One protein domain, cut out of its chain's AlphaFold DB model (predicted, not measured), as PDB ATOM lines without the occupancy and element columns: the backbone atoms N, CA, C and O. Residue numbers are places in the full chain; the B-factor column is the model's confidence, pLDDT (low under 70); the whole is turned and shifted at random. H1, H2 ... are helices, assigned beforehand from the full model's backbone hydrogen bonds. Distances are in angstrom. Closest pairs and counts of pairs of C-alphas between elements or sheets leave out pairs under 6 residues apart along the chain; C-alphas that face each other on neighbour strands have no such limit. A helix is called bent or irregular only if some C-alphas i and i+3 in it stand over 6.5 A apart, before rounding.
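This is residues 493 to 605 of the 795 residues of a protein of Plutella xylostella (UniProt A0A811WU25). Four long helices, H1, H2, H4 and H5, make an elongated bundle and alternate in direction along the chain, with H2 in the middle and H1, H4 and H5 packed round it. The short helix H3 sits at one end of the bundle, by the beginning of H4, and residues 539 to 546 stick out at that end. The printed part has 113 residues, with five named helices in the order H1, H2, H3, H4, H5 and no named strand; its class is all helix. It is compact, with a radius of gyration of the C-alphas of 15.3 A, and spans 49 by 24 by 19 A, only just a rod.

H1, residues 493 to 512, and H2, residues 515 to 541, form a helical hairpin: they touch, closest at the C-alphas of Phe 502 and His 529, 6.4 A apart, and run opposite ways at a shallow tilt of 14 degrees. H2 is the hub, touching three helices. H3, residues 547 to 553, touches no helix but is near H4, residues 557 to 579. H4 touches H2, closest at the C-alphas of Leu 519 and Leu 573, 7.0 A apart, with a shallow tilt of 10 degrees, opposite ways. H4 and H1 are close but not clearly touching, with the C-alphas of Leu 495 and Leu 558 closest at 7.5 A. H5, residues 582 to 600, touches residues 519 to 531 of H2 alone; the closest C-alphas, of Arg 527 and Leu 595, are 5.4 A apart, and the two helices run the same way at a shallow tilt of 2 degrees. H4 and H5 are close but not clearly touching, with the C-alphas of Leu 577 and Tyr 585 closest at 7.5 A. H1 and H5 are apart. Every O i to N i+4 pair is within hydrogen-bond range in H1; the counts are 21 of 23 in H2, 17 of 19 in H4, 14 of 15 in H5 and 1 of 3 in H3, where 2 of 4 O i to N i+3 pairs are within range.

H1 begins at C-alpha 493, (146.494, 83.272, 113.928), and is 28.9 A long from first to last C-alpha. H2, the longest helix by residues, measures 38.2 A and is irregular: C-alphas 516 and 519 are 7.1 A apart. H3 measures 9.9 A. H4 begins at C-alpha 557, (147.509, 92.757, 119.634), measures 34.6 A and is only just irregular, with C-alphas 575 and 578 7.0 A apart. H5 measures 27.3 A and ends at C-alpha 600, (158.138, 91.676, 135.592).

The two C-alphas farthest apart are those of Ala 545 and Asp 581, at 49.2 A. The printed part has no cut, and its four links between helices are tight. Residues 539 to 546, of which 539 to 541 belong to H2, stand free; the body without them spans 45 by 24 by 19 A. The mean pLDDT of the printed part is 80.0; residues 542 to 555, 582 and 602 are under 70, and H3 has a mean of 45.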
ATOM      1  N   HIS A 493     146.835  84.699 113.960       77.88
ATOM      2  CA  HIS A 493     146.494  83.272 113.928       77.88
ATOM      3  C   HIS A 493     147.221  82.487 115.026       77.88
ATOM      4  O   HIS A 493     146.604  81.631 115.662       77.88
ATOM      5  N   PHE A 494     148.488  82.818 115.299       84.50
ATOM      6  CA  PHE A 494     149.234  82.262 116.427       84.50
ATOM      7  C   PHE A 494     148.549  82.589 117.760       84.50
ATOM      8  O   PHE A 494     148.248  81.675 118.529       84.50
ATOM      9  N   LEU A 495     148.221  83.865 118.002       84.56
ATOM     10  CA  LEU A 495     147.515  84.274 119.221       84.56
ATOM     11  C   LEU A 495     146.153  83.585 119.357       84.56
ATOM     12  O   LEU A 495     145.817  83.116 120.438       84.56
ATOM     13  N   LYS A 496     145.380  83.452 118.271       85.88
ATOM     14  CA  LYS A 496     144.095  82.731 118.283       85.88
ATOM     15  C   LYS A 496     144.253  81.254 118.649       85.88
ATOM     16  O   LYS A 496     143.466  80.744 119.444       85.88
ATOM     17  N   ALA A 497     145.249  80.566 118.088       86.19
ATOM     18  CA  ALA A 497     145.510  79.160 118.400       86.19
ATOM     19  C   ALA A 497     145.937  78.982 119.864       86.19
ATOM     20  O   ALA A 497     145.387  78.139 120.573       86.19
ATOM     21  N   ARG A 498     146.838  79.844 120.343       87.88
ATOM     22  CA  ARG A 498     147.276  79.868 121.741       87.88
ATOM     23  C   ARG A 498     146.175  80.249 122.718       87.88
ATOM     24  O   ARG A 498     146.118  79.702 123.813       87.88
ATOM     25  N   ASN A 499     145.260  81.118 122.309       90.25
ATOM     26  CA  ASN A 499     144.074  81.422 123.091       90.25
ATOM     27  C   ASN A 499     143.176  80.187 123.243       90.25
ATOM     28  O   ASN A 499     142.723  79.911 124.343       90.25
ATOM     29  N   ALA A 500     142.949  79.424 122.169       88.19
ATOM     30  CA  ALA A 500     142.161  78.192 122.246       88.19
ATOM     31  C   ALA A 500     142.812  77.140 123.163       88.19
ATOM     32  O   ALA A 500     142.113  76.499 123.941       88.19
ATOM     33  N   TRP A 501     144.142  77.004 123.115       89.69
ATOM     34  CA  TRP A 501     144.892  76.156 124.049       89.69
ATOM     35  C   TRP A 501     144.642  76.544 125.510       89.69
ATOM     36  O   TRP A 501     144.346  75.693 126.346       89.69
ATOM     37  N   PHE A 502     144.731  77.842 125.797       91.31
ATOM     38  CA  PHE A 502     144.529  78.382 127.133       91.31
ATOM     39  C   PHE A 502     143.092  78.193 127.637       91.31
ATOM     40  O   PHE A 502     142.901  77.703 128.745       91.31
ATOM     41  N   GLU A 503     142.082  78.515 126.822       89.69
ATOM     42  CA  GLU A 503     140.671  78.329 127.197       89.69
ATOM     43  C   GLU A 503     140.344  76.855 127.471       89.69
ATOM     44  O   GLU A 503     139.673  76.549 128.453       89.69
ATOM     45  N   ASN A 504     140.883  75.927 126.672       89.62
ATOM     46  CA  ASN A 504     140.701  74.495 126.915       89.62
ATOM     47  C   ASN A 504     141.277  74.068 128.276       89.62
ATOM     48  O   ASN A 504     140.629  73.313 128.997       89.62
ATOM     49  N   ALA A 505     142.454  74.580 128.652       88.00
ATOM     50  CA  ALA A 505     143.060  74.295 129.954       88.00
ATOM     51  C   ALA A 505     142.246  74.882 131.124       88.00
ATOM     52  O   ALA A 505     142.146  74.264 132.184       88.00
ATOM     53  N   LEU A 506     141.636  76.060 130.939       88.88
ATOM     54  CA  LEU A 506     140.753  76.660 131.943       88.88
ATOM     55  C   LEU A 506     139.457  75.861 132.121       88.88
ATOM     56  O   LEU A 506     139.036  75.636 133.253       88.88
ATOM     57  N   GLU A 507     138.827  75.429 131.029       89.25
ATOM     58  CA  GLU A 507     137.608  74.613 131.083       89.25
ATOM     59  C   GLU A 507     137.871  73.235 131.704       89.25
ATOM     60  O   GLU A 507     137.073  72.752 132.507       89.25
ATOM     61  N   GLU A 508     139.020  72.621 131.417       88.94
ATOM     62  CA  GLU A 508     139.432  71.376 132.068       88.94
ATOM     63  C   GLU A 508     139.608  71.551 133.585       88.94
ATOM     64  O   GLU A 508     139.122  70.731 134.365       88.94
ATOM     65  N   ALA A 509     140.230  72.653 134.020       87.75
ATOM     66  CA  ALA A 509     140.392  72.954 135.441       87.75
ATOM     67  C   ALA A 509     139.048  73.184 136.150       87.75
ATOM     68  O   ALA A 509     138.843  72.667 137.247       87.75
ATOM     69  N   LYS A 510     138.109  73.901 135.516       86.25
ATOM     70  CA  LYS A 510     136.761  74.136 136.068       86.25
ATOM     71  C   LYS A 510     135.962  72.847 136.262       86.25
ATOM     72  O   LYS A 510     135.171  72.773 137.196       86.25
ATOM     73  N   ASN A 511     136.153  71.857 135.392       87.50
ATOM     74  CA  ASN A 511     135.414  70.595 135.449       87.50
ATOM     75  C   ASN A 511     136.028  69.576 136.420       87.50
ATOM     76  O   ASN A 511     135.295  68.783 137.010       87.50
ATOM     77  N   ASN A 512     137.355  69.584 136.583       84.06
ATOM     78  CA  ASN A 512     138.070  68.537 137.314       84.06
ATOM     79  C   ASN A 512     138.459  68.921 138.750       84.06
ATOM     80  O   ASN A 512     138.698  68.027 139.564       84.06
ATOM     81  N   GLU A 513     138.560  70.212 139.080       84.31
ATOM     82  CA  GLU A 513     139.061  70.644 140.387       84.31
ATOM     83  C   GLU A 513     137.974  71.013 141.400       84.31
ATOM     84  O   GLU A 513     136.902  71.514 141.071       84.31
ATOM     85  N   SER A 514     138.283  70.792 142.681       81.00
ATOM     86  CA  SER A 514     137.435  71.216 143.794       81.00
ATOM     87  C   SER A 514     137.408  72.749 143.923       81.00
ATOM     88  O   SER A 514     138.452  73.374 143.705       81.00
ATOM     89  N   PRO A 515     136.291  73.358 144.373       74.81
ATOM     90  CA  PRO A 515     136.154  74.813 144.522       74.81
ATOM     91  C   PRO A 515     137.320  75.464 145.280       74.81
ATOM     92  O   PRO A 515     137.880  76.444 144.805       74.81
ATOM     93  N   ASP A 516     137.767  74.830 146.369       70.19
ATOM     94  CA  ASP A 516     138.838  75.332 147.241       70.19
ATOM     95  C   ASP A 516     140.226  75.324 146.575       70.19
ATOM     96  O   ASP A 516     141.165  75.955 147.048       70.19
ATOM     97  N   LYS A 517     140.429  74.561 145.495       81.62
ATOM     98  CA  LYS A 517     141.714  74.498 144.763       81.62
ATOM     99  C   LYS A 517     141.665  75.240 143.434       81.62
ATOM    100  O   LYS A 517     142.707  75.696 142.962       81.62
ATOM    101  N   LEU A 518     140.458  75.442 142.913       84.88
ATOM    102  CA  LEU A 518     140.200  76.022 141.609       84.88
ATOM    103  C   LEU A 518     140.865  77.391 141.438       84.88
ATOM    104  O   LEU A 518     141.575  77.593 140.459       84.88
ATOM    105  N   LEU A 519     140.718  78.326 142.387       86.12
ATOM    106  CA  LEU A 519     141.319  79.663 142.253       86.12
ATOM    107  C   LEU A 519     142.849  79.613 142.157       86.12
ATOM    108  O   LEU A 519     143.439  80.271 141.299       86.12
ATOM    109  N   ARG A 520     143.491  78.786 142.987       87.12
ATOM    110  CA  ARG A 520     144.950  78.596 142.971       87.12
ATOM    111  C   ARG A 520     145.418  77.988 141.658       87.12
ATOM    112  O   ARG A 520     146.385  78.457 141.056       87.12
ATOM    113  N   ARG A 521     144.703  76.973 141.170       89.19
ATOM    114  CA  ARG A 521     145.007  76.373 139.874       89.19
ATOM    115  C   ARG A 521     144.831  77.358 138.735       89.19
ATOM    116  O   ARG A 521     145.685  77.397 137.858       89.19
ATOM    117  N   LEU A 522     143.771  78.163 138.748       89.00
ATOM    118  CA  LEU A 522     143.542  79.179 137.728       89.00
ATOM    119  C   LEU A 522     144.692  80.190 137.700       89.00
ATOM    120  O   LEU A 522     145.199  80.467 136.616       89.00
ATOM    121  N   VAL A 523     145.160  80.685 138.851       90.56
ATOM    122  CA  VAL A 523     146.324  81.592 138.926       90.56
ATOM    123  C   VAL A 523     147.585  80.929 138.361       90.56
ATOM    124  O   VAL A 523     148.295  81.545 137.565       90.56
ATOM    125  N   GLU A 524     147.840  79.664 138.697       89.62
ATOM    126  CA  GLU A 524     149.005  78.930 138.188       89.62
ATOM    127  C   GLU A 524     148.922  78.664 136.677       89.62
ATOM    128  O   GLU A 524     149.909  78.840 135.960       89.62
ATOM    129  N   LEU A 525     147.742  78.309 136.160       89.88
ATOM    130  CA  LEU A 525     147.519  78.162 134.722       89.88
ATOM    131  C   LEU A 525     147.717  79.498 134.004       89.88
ATOM    132  O   LEU A 525     148.391  79.548 132.977       89.88
ATOM    133  N   HIS A 526     147.206  80.600 134.559       90.31
ATOM    134  CA  HIS A 526     147.459  81.915 133.980       90.31
ATOM    135  C   HIS A 526     148.960  82.216 133.951       90.31
ATOM    136  O   HIS A 526     149.467  82.672 132.931       90.31
ATOM    137  N   ARG A 527     149.699  81.882 135.015       89.69
ATOM    138  CA  ARG A 527     151.153  82.068 135.068       89.69
ATOM    139  C   ARG A 527     151.866  81.304 133.964       89.69
ATOM    140  O   ARG A 527     152.566  81.914 133.166       89.69
ATOM    141  N   VAL A 528     151.680  79.990 133.903       88.12
ATOM    142  CA  VAL A 528     152.412  79.120 132.972       88.12
ATOM    143  C   VAL A 528     152.019  79.404 131.523       88.12
ATOM    144  O   VAL A 528     152.885  79.617 130.674       88.12
ATOM    145  N   HIS A 529     150.717  79.454 131.228       88.69
ATOM    146  CA  HIS A 529     150.240  79.579 129.855       88.69
ATOM    147  C   HIS A 529     150.488  80.978 129.285       88.69
ATOM    148  O   HIS A 529     151.031  81.079 128.184       88.69
ATOM    149  N   LEU A 530     150.155  82.061 130.006       89.12
ATOM    150  CA  LEU A 530     150.403  83.413 129.489       89.12
ATOM    151  C   LEU A 530     151.910  83.662 129.350       89.12
ATOM    152  O   LEU A 530     152.320  84.272 128.364       89.12
ATOM    153  N   PHE A 531     152.740  83.156 130.270       87.12
ATOM    154  CA  PHE A 531     154.191  83.323 130.191       87.12
ATOM    155  C   PHE A 531     154.759  82.596 128.971       87.12
ATOM    156  O   PHE A 531     155.532  83.183 128.214       87.12
ATOM    157  N   ASN A 532     154.325  81.358 128.716       86.31
ATOM    158  CA  ASN A 532     154.728  80.603 127.531       86.31
ATOM    159  C   ASN A 532     154.292  81.303 126.240       86.31
ATOM    160  O   ASN A 532     155.104  81.467 125.334       86.31
ATOM    161  N   VAL A 533     153.042  81.768 126.150       87.69
ATOM    162  CA  VAL A 533     152.550  82.471 124.954       87.69
ATOM    163  C   VAL A 533     153.332  83.755 124.714       87.69
ATOM    164  O   VAL A 533     153.727  84.019 123.580       87.69
ATOM    165  N   LEU A 534     153.592  84.530 125.764       85.25
ATOM    166  CA  LEU A 534     154.245  85.829 125.661       85.25
ATOM    167  C   LEU A 534     155.740  85.699 125.336       85.25
ATOM    168  O   LEU A 534     156.241  86.409 124.467       85.25
ATOM    169  N   THR A 535     156.445  84.753 125.960       82.00
ATOM    170  CA  THR A 535     157.858  84.468 125.649       82.00
ATOM    171  C   THR A 535     158.038  83.865 124.259       82.00
ATOM    172  O   THR A 535     158.953  84.271 123.538       82.00
ATOM    173  N   GLN A 536     157.155  82.949 123.842       84.25
ATOM    174  CA  GLN A 536     157.150  82.404 122.483       84.25
ATOM    175  C   GLN A 536     156.871  83.499 121.460       84.25
ATOM    176  O   GLN A 536     157.632  83.653 120.509       84.25
ATOM    177  N   HIS A 537     155.818  84.290 121.673       81.94
ATOM    178  CA  HIS A 537     155.452  85.378 120.776       81.94
ATOM    179  C   HIS A 537     156.610  86.368 120.603       81.94
ATOM    180  O   HIS A 537     157.062  86.583 119.479       81.94
ATOM    181  N   ARG A 538     157.182  86.863 121.704       77.69
ATOM    182  CA  ARG A 538     158.344  87.754 121.652       77.69
ATOM    183  C   ARG A 538     159.519  87.134 120.903       77.69
ATOM    184  O   ARG A 538     160.031  87.732 119.966       77.69
ATOM    185  N   SER A 539     159.901  85.906 121.238       77.12
ATOM    186  CA  SER A 539     161.034  85.234 120.585       77.12
ATOM    187  C   SER A 539     160.830  85.029 119.077       77.12
ATOM    188  O   SER A 539     161.799  85.000 118.325       77.12
ATOM    189  N   ILE A 540     159.583  84.865 118.628       74.50
ATOM    190  CA  ILE A 540     159.256  84.566 117.229       74.50
ATOM    191  C   ILE A 540     159.081  85.840 116.385       74.50
ATOM    192  O   ILE A 540     159.412  85.824 115.194       74.50
ATOM    193  N   PHE A 541     158.534  86.917 116.955       74.62
ATOM    194  CA  PHE A 541     158.089  88.100 116.204       74.62
ATOM    195  C   PHE A 541     158.919  89.381 116.453       74.62
ATOM    196  O   PHE A 541     158.848  90.280 115.625       74.62
ATOM    197  N   LEU A 542     159.815  89.436 117.455       62.44
ATOM    198  CA  LEU A 542     160.646  90.623 117.786       62.44
ATOM    199  C   LEU A 542     161.719  91.029 116.742       62.44
ATOM    200  O   LEU A 542     162.643  91.778 117.058       62.44
ATOM    201  N   THR A 543     161.655  90.541 115.502       48.94
ATOM    202  CA  THR A 543     162.627  90.897 114.446       48.94
ATOM    203  C   THR A 543     162.143  92.030 113.535       48.94
ATOM    204  O   THR A 543     162.954  92.603 112.810       48.94
ATOM    205  N   ASP A 544     160.862  92.406 113.595       46.34
ATOM    206  CA  ASP A 544     160.309  93.441 112.723       46.34
ATOM    207  C   ASP A 544     160.367  94.816 113.407       46.34
ATOM    208  O   ASP A 544     159.680  95.103 114.384       46.34
ATOM    209  N   ALA A 545     161.224  95.692 112.874       43.09
ATOM    210  CA  ALA A 545     161.541  97.023 113.400       43.09
ATOM    211  C   ALA A 545     160.335  97.977 113.580       43.09
ATOM    212  O   ALA A 545     160.511  99.051 114.149       43.09
ATOM    213  N   GLN A 546     159.134  97.604 113.119       46.91
ATOM    214  CA  GLN A 546     157.899  98.382 113.269       46.91
ATOM    215  C   GLN A 546     157.211  98.202 114.634       46.91
ATOM    216  O   GLN A 546     156.498  99.106 115.055       46.91
ATOM    217  N   GLU A 547     157.449  97.108 115.371       47.62
ATOM    218  CA  GLU A 547     156.764  96.875 116.661       47.62
ATOM    219  C   GLU A 547     157.317  97.719 117.826       47.62
ATOM    220  O   GLU A 547     156.661  97.835 118.858       47.62
ATOM    221  N   LYS A 548     158.483  98.368 117.677       45.00
ATOM    222  CA  LYS A 548     159.062  99.213 118.741       45.00
ATOM    223  C   LYS A 548     158.207 100.441 119.079       45.00
ATOM    224  O   LYS A 548     158.170 100.830 120.244       45.00
ATOM    225  N   ASP A 549     157.511 101.021 118.099       42.12
ATOM    226  CA  ASP A 549     156.623 102.173 118.323       42.12
ATOM    227  C   ASP A 549     155.248 101.749 118.886       42.12
ATOM    228  O   ASP A 549     154.647 102.479 119.678       42.12
ATOM    229  N   ASP A 550     154.769 100.544 118.556       48.47
ATOM    230  CA  ASP A 550     153.505  99.996 119.077       48.47
ATOM    231  C   ASP A 550     153.641  99.380 120.483       48.47
ATOM    232  O   ASP A 550     152.678  99.409 121.260       48.47
ATOM    233  N   GLU A 551     154.825  98.875 120.854       45.25
ATOM    234  CA  GLU A 551     155.141  98.447 122.228       45.25
ATOM    235  C   GLU A 551     155.145  99.627 123.215       45.25
ATOM    236  O   GLU A 551     154.710  99.463 124.355       45.25
ATOM    237  N   LEU A 552     155.561 100.824 122.783       43.72
ATOM    238  CA  LEU A 552     155.536 102.042 123.607       43.72
ATOM    239  C   LEU A 552     154.113 102.596 123.814       43.72
ATOM    240  O   LEU A 552     153.840 103.209 124.844       43.72
ATOM    241  N   ASN A 553     153.199 102.346 122.869       45.78
ATOM    242  CA  ASN A 553     151.810 102.816 122.919       45.78
ATOM    243  C   ASN A 553     150.816 101.796 123.509       45.78
ATOM    244  O   ASN A 553     149.639 102.118 123.668       45.78
ATOM    245  N   GLY A 554     151.246 100.564 123.816       52.22
ATOM    246  CA  GLY A 554     150.373  99.512 124.357       52.22
ATOM    247  C   GLY A 554     149.294  99.009 123.385       52.22
ATOM    248  O   GLY A 554     148.363  98.323 123.808       52.22
ATOM    249  N   ASN A 555     149.414  99.323 122.090       54.81
ATOM    250  CA  ASN A 555     148.426  98.993 121.055       54.81
ATOM    251  C   ASN A 555     148.706  97.667 120.331       54.81
ATOM    252  O   ASN A 555     147.952  97.284 119.435       54.81
ATOM    253  N   SER A 556     149.753  96.933 120.717       72.94
ATOM    254  CA  SER A 556     150.023  95.626 120.118       72.94
ATOM    255  C   SER A 556     148.898  94.628 120.431       72.94
ATOM    256  O   SER A 556     148.345  94.596 121.537       72.94
ATOM    257  N   ALA A 557     148.555  93.772 119.462       76.19
ATOM    258  CA  ALA A 557     147.509  92.757 119.634       76.19
ATOM    259  C   ALA A 557     147.809  91.808 120.812       76.19
ATOM    260  O   ALA A 557     146.887  91.368 121.502       76.19
ATOM    261  N   LEU A 558     149.094  91.557 121.088       82.00
ATOM    262  CA  LEU A 558     149.562  90.838 122.274       82.00
ATOM    263  C   LEU A 558     149.204  91.563 123.579       82.00
ATOM    264  O   LEU A 558     148.700  90.925 124.499       82.00
ATOM    265  N   SER A 559     149.442  92.876 123.662       81.06
ATOM    266  CA  SER A 559     149.146  93.674 124.861       81.06
ATOM    267  C   SER A 559     147.646  93.724 125.140       81.06
ATOM    268  O   SER A 559     147.220  93.542 126.280       81.06
ATOM    269  N   CYS A 560     146.832  93.887 124.091       83.19
ATOM    270  CA  CYS A 560     145.373  93.854 124.197       83.19
ATOM    271  C   CYS A 560     144.866  92.474 124.652       83.19
ATOM    272  O   CYS A 560     144.054  92.382 125.576       83.19
ATOM    273  N   TRP A 561     145.399  91.393 124.070       87.38
ATOM    274  CA  TRP A 561     145.085  90.026 124.488       87.38
ATOM    275  C   TRP A 561     145.468  89.776 125.951       87.38
ATOM    276  O   TRP A 561     144.648  89.281 126.723       87.38
ATOM    277  N   LEU A 562     146.679  90.169 126.359       88.00
ATOM    278  CA  LEU A 562     147.154  90.007 127.730       88.00
ATOM    279  C   LEU A 562     146.258  90.760 128.716       88.00
ATOM    280  O   LEU A 562     145.815  90.180 129.706       88.00
ATOM    281  N   LYS A 563     145.942  92.026 128.418       87.25
ATOM    282  CA  LYS A 563     145.040  92.851 129.228       87.25
ATOM    283  C   LYS A 563     143.683  92.174 129.409       87.25
ATOM    284  O   LYS A 563     143.231  92.027 130.540       87.25
ATOM    285  N   GLN A 564     143.082  91.685 128.324       89.88
ATOM    286  CA  GLN A 564     141.798  90.986 128.374       89.88
ATOM    287  C   GLN A 564     141.842  89.749 129.290       89.88
ATOM    288  O   GLN A 564     140.880  89.477 130.010       89.88
ATOM    289  N   LYS A 565     142.948  88.991 129.294       90.19
ATOM    290  CA  LYS A 565     143.096  87.808 130.163       90.19
ATOM    291  C   LYS A 565     143.316  88.162 131.624       90.19
ATOM    292  O   LYS A 565     142.733  87.517 132.490       90.19
ATOM    293  N   VAL A 566     144.100  89.199 131.903       90.25
ATOM    294  CA  VAL A 566     144.293  89.692 133.274       90.25
ATOM    295  C   VAL A 566     142.986  90.245 133.841       90.25
ATOM    296  O   VAL A 566     142.659  89.957 134.989       90.25
ATOM    297  N   GLU A 567     142.195  90.967 133.043       90.06
ATOM    298  CA  GLU A 567     140.867  91.446 133.447       90.06
ATOM    299  C   GLU A 567     139.900  90.287 133.738       90.06
ATOM    300  O   GLU A 567     139.196  90.307 134.747       90.06
ATOM    301  N   ALA A 568     139.900  89.233 132.916       90.12
ATOM    302  CA  ALA A 568     139.089  88.038 133.161       90.12
ATOM    303  C   ALA A 568     139.494  87.294 134.450       90.12
ATOM    304  O   ALA A 568     138.628  86.870 135.226       90.12
ATOM    305  N   LEU A 569     140.801  87.171 134.715       90.75
ATOM    306  CA  LEU A 569     141.315  86.619 135.970       90.75
ATOM    307  C   LEU A 569     140.897  87.478 137.165       90.75
ATOM    308  O   LEU A 569     140.403  86.945 138.155       90.75
ATOM    309  N   ALA A 570     141.047  88.800 137.060       90.06
ATOM    310  CA  ALA A 570     140.666  89.751 138.099       90.06
ATOM    311  C   ALA A 570     139.178  89.635 138.459       90.06
ATOM    312  O   ALA A 570     138.832  89.575 139.638       90.06
ATOM    313  N   LEU A 571     138.297  89.523 137.459       90.12
ATOM    314  CA  LEU A 571     136.863  89.310 137.675       90.12
ATOM    315  C   LEU A 571     136.575  87.983 138.388       90.12
ATOM    316  O   LEU A 571     135.757  87.946 139.308       90.12
ATOM    317  N   THR A 572     137.265  86.911 137.996       87.19
ATOM    318  CA  THR A 572     137.092  85.580 138.597       87.19
ATOM    319  C   THR A 572     137.572  85.562 140.051       87.19
ATOM    320  O   THR A 572     136.876  85.050 140.927       87.19
ATOM    321  N   LEU A 573     138.720  86.184 140.334       87.62
ATOM    322  CA  LEU A 573     139.246  86.333 141.690       87.62
ATOM    323  C   LEU A 573     138.312  87.181 142.555       87.62
ATOM    324  O   LEU A 573     137.980  86.770 143.660       87.62
ATOM    325  N   ASN A 574     137.805  88.307 142.050       87.44
ATOM    326  CA  ASN A 574     136.908  89.175 142.815       87.44
ATOM    327  C   ASN A 574     135.611  88.462 143.255       87.44
ATOM    328  O   ASN A 574     135.079  88.733 144.325       87.44
ATOM    329  N   GLN A 575     135.109  87.517 142.451       86.12
ATOM    330  CA  GLN A 575     133.935  86.707 142.800       86.12
ATOM    331  C   GLN A 575     134.251  85.561 143.779       86.12
ATOM    332  O   GLN A 575     133.365  85.128 144.520       86.12
ATOM    333  N   GLY A 576     135.481  85.040 143.750       82.69
ATOM    334  CA  GLY A 576     135.915  83.897 144.555       82.69
ATOM    335  C   GLY A 576     136.495  84.264 145.924       82.69
ATOM    336  O   GLY A 576     136.257  83.546 146.889       82.69
ATOM    337  N   LEU A 577     137.185  85.404 146.034       83.19
ATOM    338  CA  LEU A 577     137.884  85.849 147.249       83.19
ATOM    339  C   LEU A 577     137.022  85.913 148.527       83.19
ATOM    340  O   LEU A 577     137.548  85.571 149.584       83.19
ATOM    341  N   PRO A 578     135.728  86.296 148.492       79.31
ATOM    342  CA  PRO A 578     134.903  86.333 149.704       79.31
ATOM    343  C   PRO A 578     134.570  84.956 150.301       79.31
ATOM    344  O   PRO A 578     134.003  84.894 151.388       79.31
ATOM    345  N   LYS A 579     134.838  83.860 149.577       76.94
ATOM    346  CA  LYS A 579     134.482  82.487 149.973       76.94
ATOM    347  C   LYS A 579     135.667  81.675 150.503       76.94
ATOM    348  O   LYS A 579     135.466  80.536 150.900       76.94
ATOM    349  N   GLU A 580     136.874  82.232 150.459       74.38
ATOM    350  CA  GLU A 580     138.110  81.539 150.824       74.38
ATOM    351  C   GLU A 580     138.420  81.658 152.323       74.38
ATOM    352  O   GLU A 580     138.183  82.698 152.941       74.38
ATOM    353  N   ASP A 581     139.017  80.605 152.882       72.75
ATOM    354  CA  ASP A 581     139.509  80.582 154.262       72.75
ATOM    355  C   ASP A 581     140.798  81.415 154.433       72.75
ATOM    356  O   ASP A 581     141.578  81.582 153.493       72.75
ATOM    357  N   GLU A 582     141.093  81.867 155.659       68.81
ATOM    358  CA  GLU A 582     142.242  82.745 155.969       68.81
ATOM    359  C   GLU A 582     143.601  82.183 155.504       68.81
ATOM    360  O   GLU A 582     144.400  82.891 154.891       68.81
ATOM    361  N   SER A 583     143.859  80.889 155.726       72.06
ATOM    362  CA  SER A 583     145.104  80.235 155.277       72.06
ATOM    363  C   SER A 583     145.189  80.095 153.751       72.06
ATOM    364  O   SER A 583     146.269  80.154 153.154       72.06
ATOM    365  N   SER A 584     144.037  79.941 153.097       77.88
ATOM    366  CA  SER A 584     143.940  79.866 151.644       77.88
ATOM    367  C   SER A 584     144.156  81.228 150.988       77.88
ATOM    368  O   SER A 584     144.785  81.288 149.927       77.88
ATOM    369  N   TYR A 585     143.701  82.299 151.641       83.25
ATOM    370  CA  TYR A 585     143.848  83.681 151.198       83.25
ATOM    371  C   TYR A 585     145.321  84.108 151.100       83.25
ATOM    372  O   TYR A 585     145.736  84.623 150.061       83.25
ATOM    373  N   GLU A 586     146.135  83.830 152.127       80.06
ATOM    374  CA  GLU A 586     147.576  84.143 152.122       80.06
ATOM    375  C   GLU A 586     148.305  83.415 150.984       80.06
ATOM    376  O   GLU A 586     149.051  84.014 150.204       80.06
ATOM    377  N   SER A 587     148.050  82.111 150.851       84.62
ATOM    378  CA  SER A 587     148.637  81.285 149.796       84.62
ATOM    379  C   SER A 587     148.275  81.808 148.400       84.62
ATOM    380  O   SER A 587     149.147  81.940 147.538       84.62
ATOM    381  N   LEU A 588     147.009  82.179 148.184       87.81
ATOM    382  CA  LEU A 588     146.529  82.730 146.915       87.81
ATOM    383  C   LEU A 588     147.140  84.109 146.614       87.81
ATOM    384  O   LEU A 588     147.523  84.371 145.471       87.81
ATOM    385  N   PHE A 589     147.278  84.973 147.624       87.75
ATOM    386  CA  PHE A 589     147.935  86.273 147.485       87.75
ATOM    387  C   PHE A 589     149.405  86.116 147.078       87.75
ATOM    388  O   PHE A 589     149.841  86.709 146.089       87.75
ATOM    389  N   ASN A 590     150.147  85.243 147.766       88.19
ATOM    390  CA  ASN A 590     151.543  84.942 147.441       88.19
ATOM    391  C   ASN A 590     151.691  84.374 146.020       88.19
ATOM    392  O   ASN A 590     152.599  84.772 145.287       88.19
ATOM    393  N   GLN A 591     150.768  83.514 145.580       88.75
ATOM    394  CA  GLN A 591     150.738  83.016 144.201       88.75
ATOM    395  C   GLN A 591     150.466  84.128 143.178       88.75
ATOM    396  O   GLN A 591     151.107  84.153 142.129       88.75
ATOM    397  N   CYS A 592     149.583  85.085 143.475       90.25
ATOM    398  CA  CYS A 592     149.324  86.240 142.604       90.25
ATOM    399  C   CYS A 592     150.522  87.205 142.531       90.25
ATOM    400  O   CYS A 592     150.805  87.782 141.472       90.25
ATOM    401  N   MET A 593     151.255  87.372 143.634       89.75
ATOM    402  CA  MET A 593     152.504  88.136 143.643       89.75
ATOM    403  C   MET A 593     153.582  87.424 142.828       89.75
ATOM    404  O   MET A 593     154.244  88.055 142.004       89.75
ATOM    405  N   TYR A 594     153.709  86.105 142.981       89.44
ATOM    406  CA  TYR A 594     154.639  85.302 142.195       89.44
ATOM    407  C   TYR A 594     154.302  85.308 140.698       89.44
ATOM    408  O   TYR A 594     155.198  85.466 139.867       89.44
ATOM    409  N   LEU A 595     153.010  85.224 140.352       89.62
ATOM    410  CA  LEU A 595     152.507  85.474 139.004       89.62
ATOM    411  C   LEU A 595     153.038  86.823 138.511       89.62
ATOM    412  O   LEU A 595     153.786  86.853 137.544       89.62
ATOM    413  N   SER A 596     152.760  87.922 139.208       88.94
ATOM    414  CA  SER A 596     153.170  89.259 138.755       88.94
ATOM    415  C   SER A 596     154.694  89.418 138.607       88.94
ATOM    416  O   SER A 596     155.167  89.974 137.617       88.94
ATOM    417  N   LEU A 597     155.482  88.869 139.538       87.62
ATOM    418  CA  LEU A 597     156.950  88.880 139.481       87.62
ATOM    419  C   LEU A 597     157.493  88.119 138.268       87.62
ATOM    420  O   LEU A 597     158.473  88.555 137.657       87.62
ATOM    421  N   SER A 598     156.855  87.008 137.887       86.38
ATOM    422  CA  SER A 598     157.287  86.228 136.723       86.38
ATOM    423  C   SER A 598     157.177  87.013 135.406       86.38
ATOM    424  O   SER A 598     158.037  86.867 134.538       86.38
ATOM    425  N   PHE A 599     156.197  87.916 135.291       84.69
ATOM    426  CA  PHE A 599     156.018  88.793 134.128       84.69
ATOM    427  C   PHE A 599     156.815  90.103 134.214       84.69
ATOM    428  O   PHE A 599     157.074  90.717 133.178       84.69
ATOM    429  N   GLY A 600     157.295  90.490 135.403       78.88
ATOM    430  CA  GLY A 600     158.138  91.676 135.592       78.88
ATOM    431  C   GLY A 600     159.415  91.647 134.743       78.88
ATOM    432  O   GLY A 600     159.787  92.655 134.151       78.88
ATOM    433  N   ARG A 601     160.026  90.465 134.565       72.00
ATOM    434  CA  ARG A 601     161.182  90.268 133.659       72.00
ATOM    435  C   ARG A 601     160.854  90.506 132.188       72.00
ATOM    436  O   ARG A 601     161.747  90.755 131.387       72.00
ATOM    437  N   VAL A 602     159.579  90.391 131.838       69.38
ATOM    438  CA  VAL A 602     159.065  90.562 130.483       69.38
ATOM    439  C   VAL A 602     158.365  91.920 130.330       69.38
ATOM    440  O   VAL A 602     157.745  92.186 129.307       69.38
ATOM    441  N   GLY A 603     158.504  92.821 131.308       72.44
ATOM    442  CA  GLY A 603     157.992  94.190 131.234       72.44
ATOM    443  C   GLY A 603     156.475  94.319 131.393       72.44
ATOM    444  O   GLY A 603     155.928  95.356 131.035       72.44
ATOM    445  N   ALA A 604     155.788  93.297 131.913       77.25
ATOM    446  CA  ALA A 604     154.359  93.354 132.216       77.25
ATOM    447  C   ALA A 604     154.137  93.206 133.730       77.25
ATOM    448  O   ALA A 604     154.290  92.119 134.280       77.25
ATOM    449  N   ASP A 605     153.779  94.295 134.417       83.25
ATOM    450  CA  ASP A 605     153.469  94.273 135.853       83.25
ATOM    451  C   ASP A 605     151.952  94.274 136.088       83.25
ATOM    452  O   ASP A 605     151.239  95.199 135.703       83.25
TER     453      ASP A 605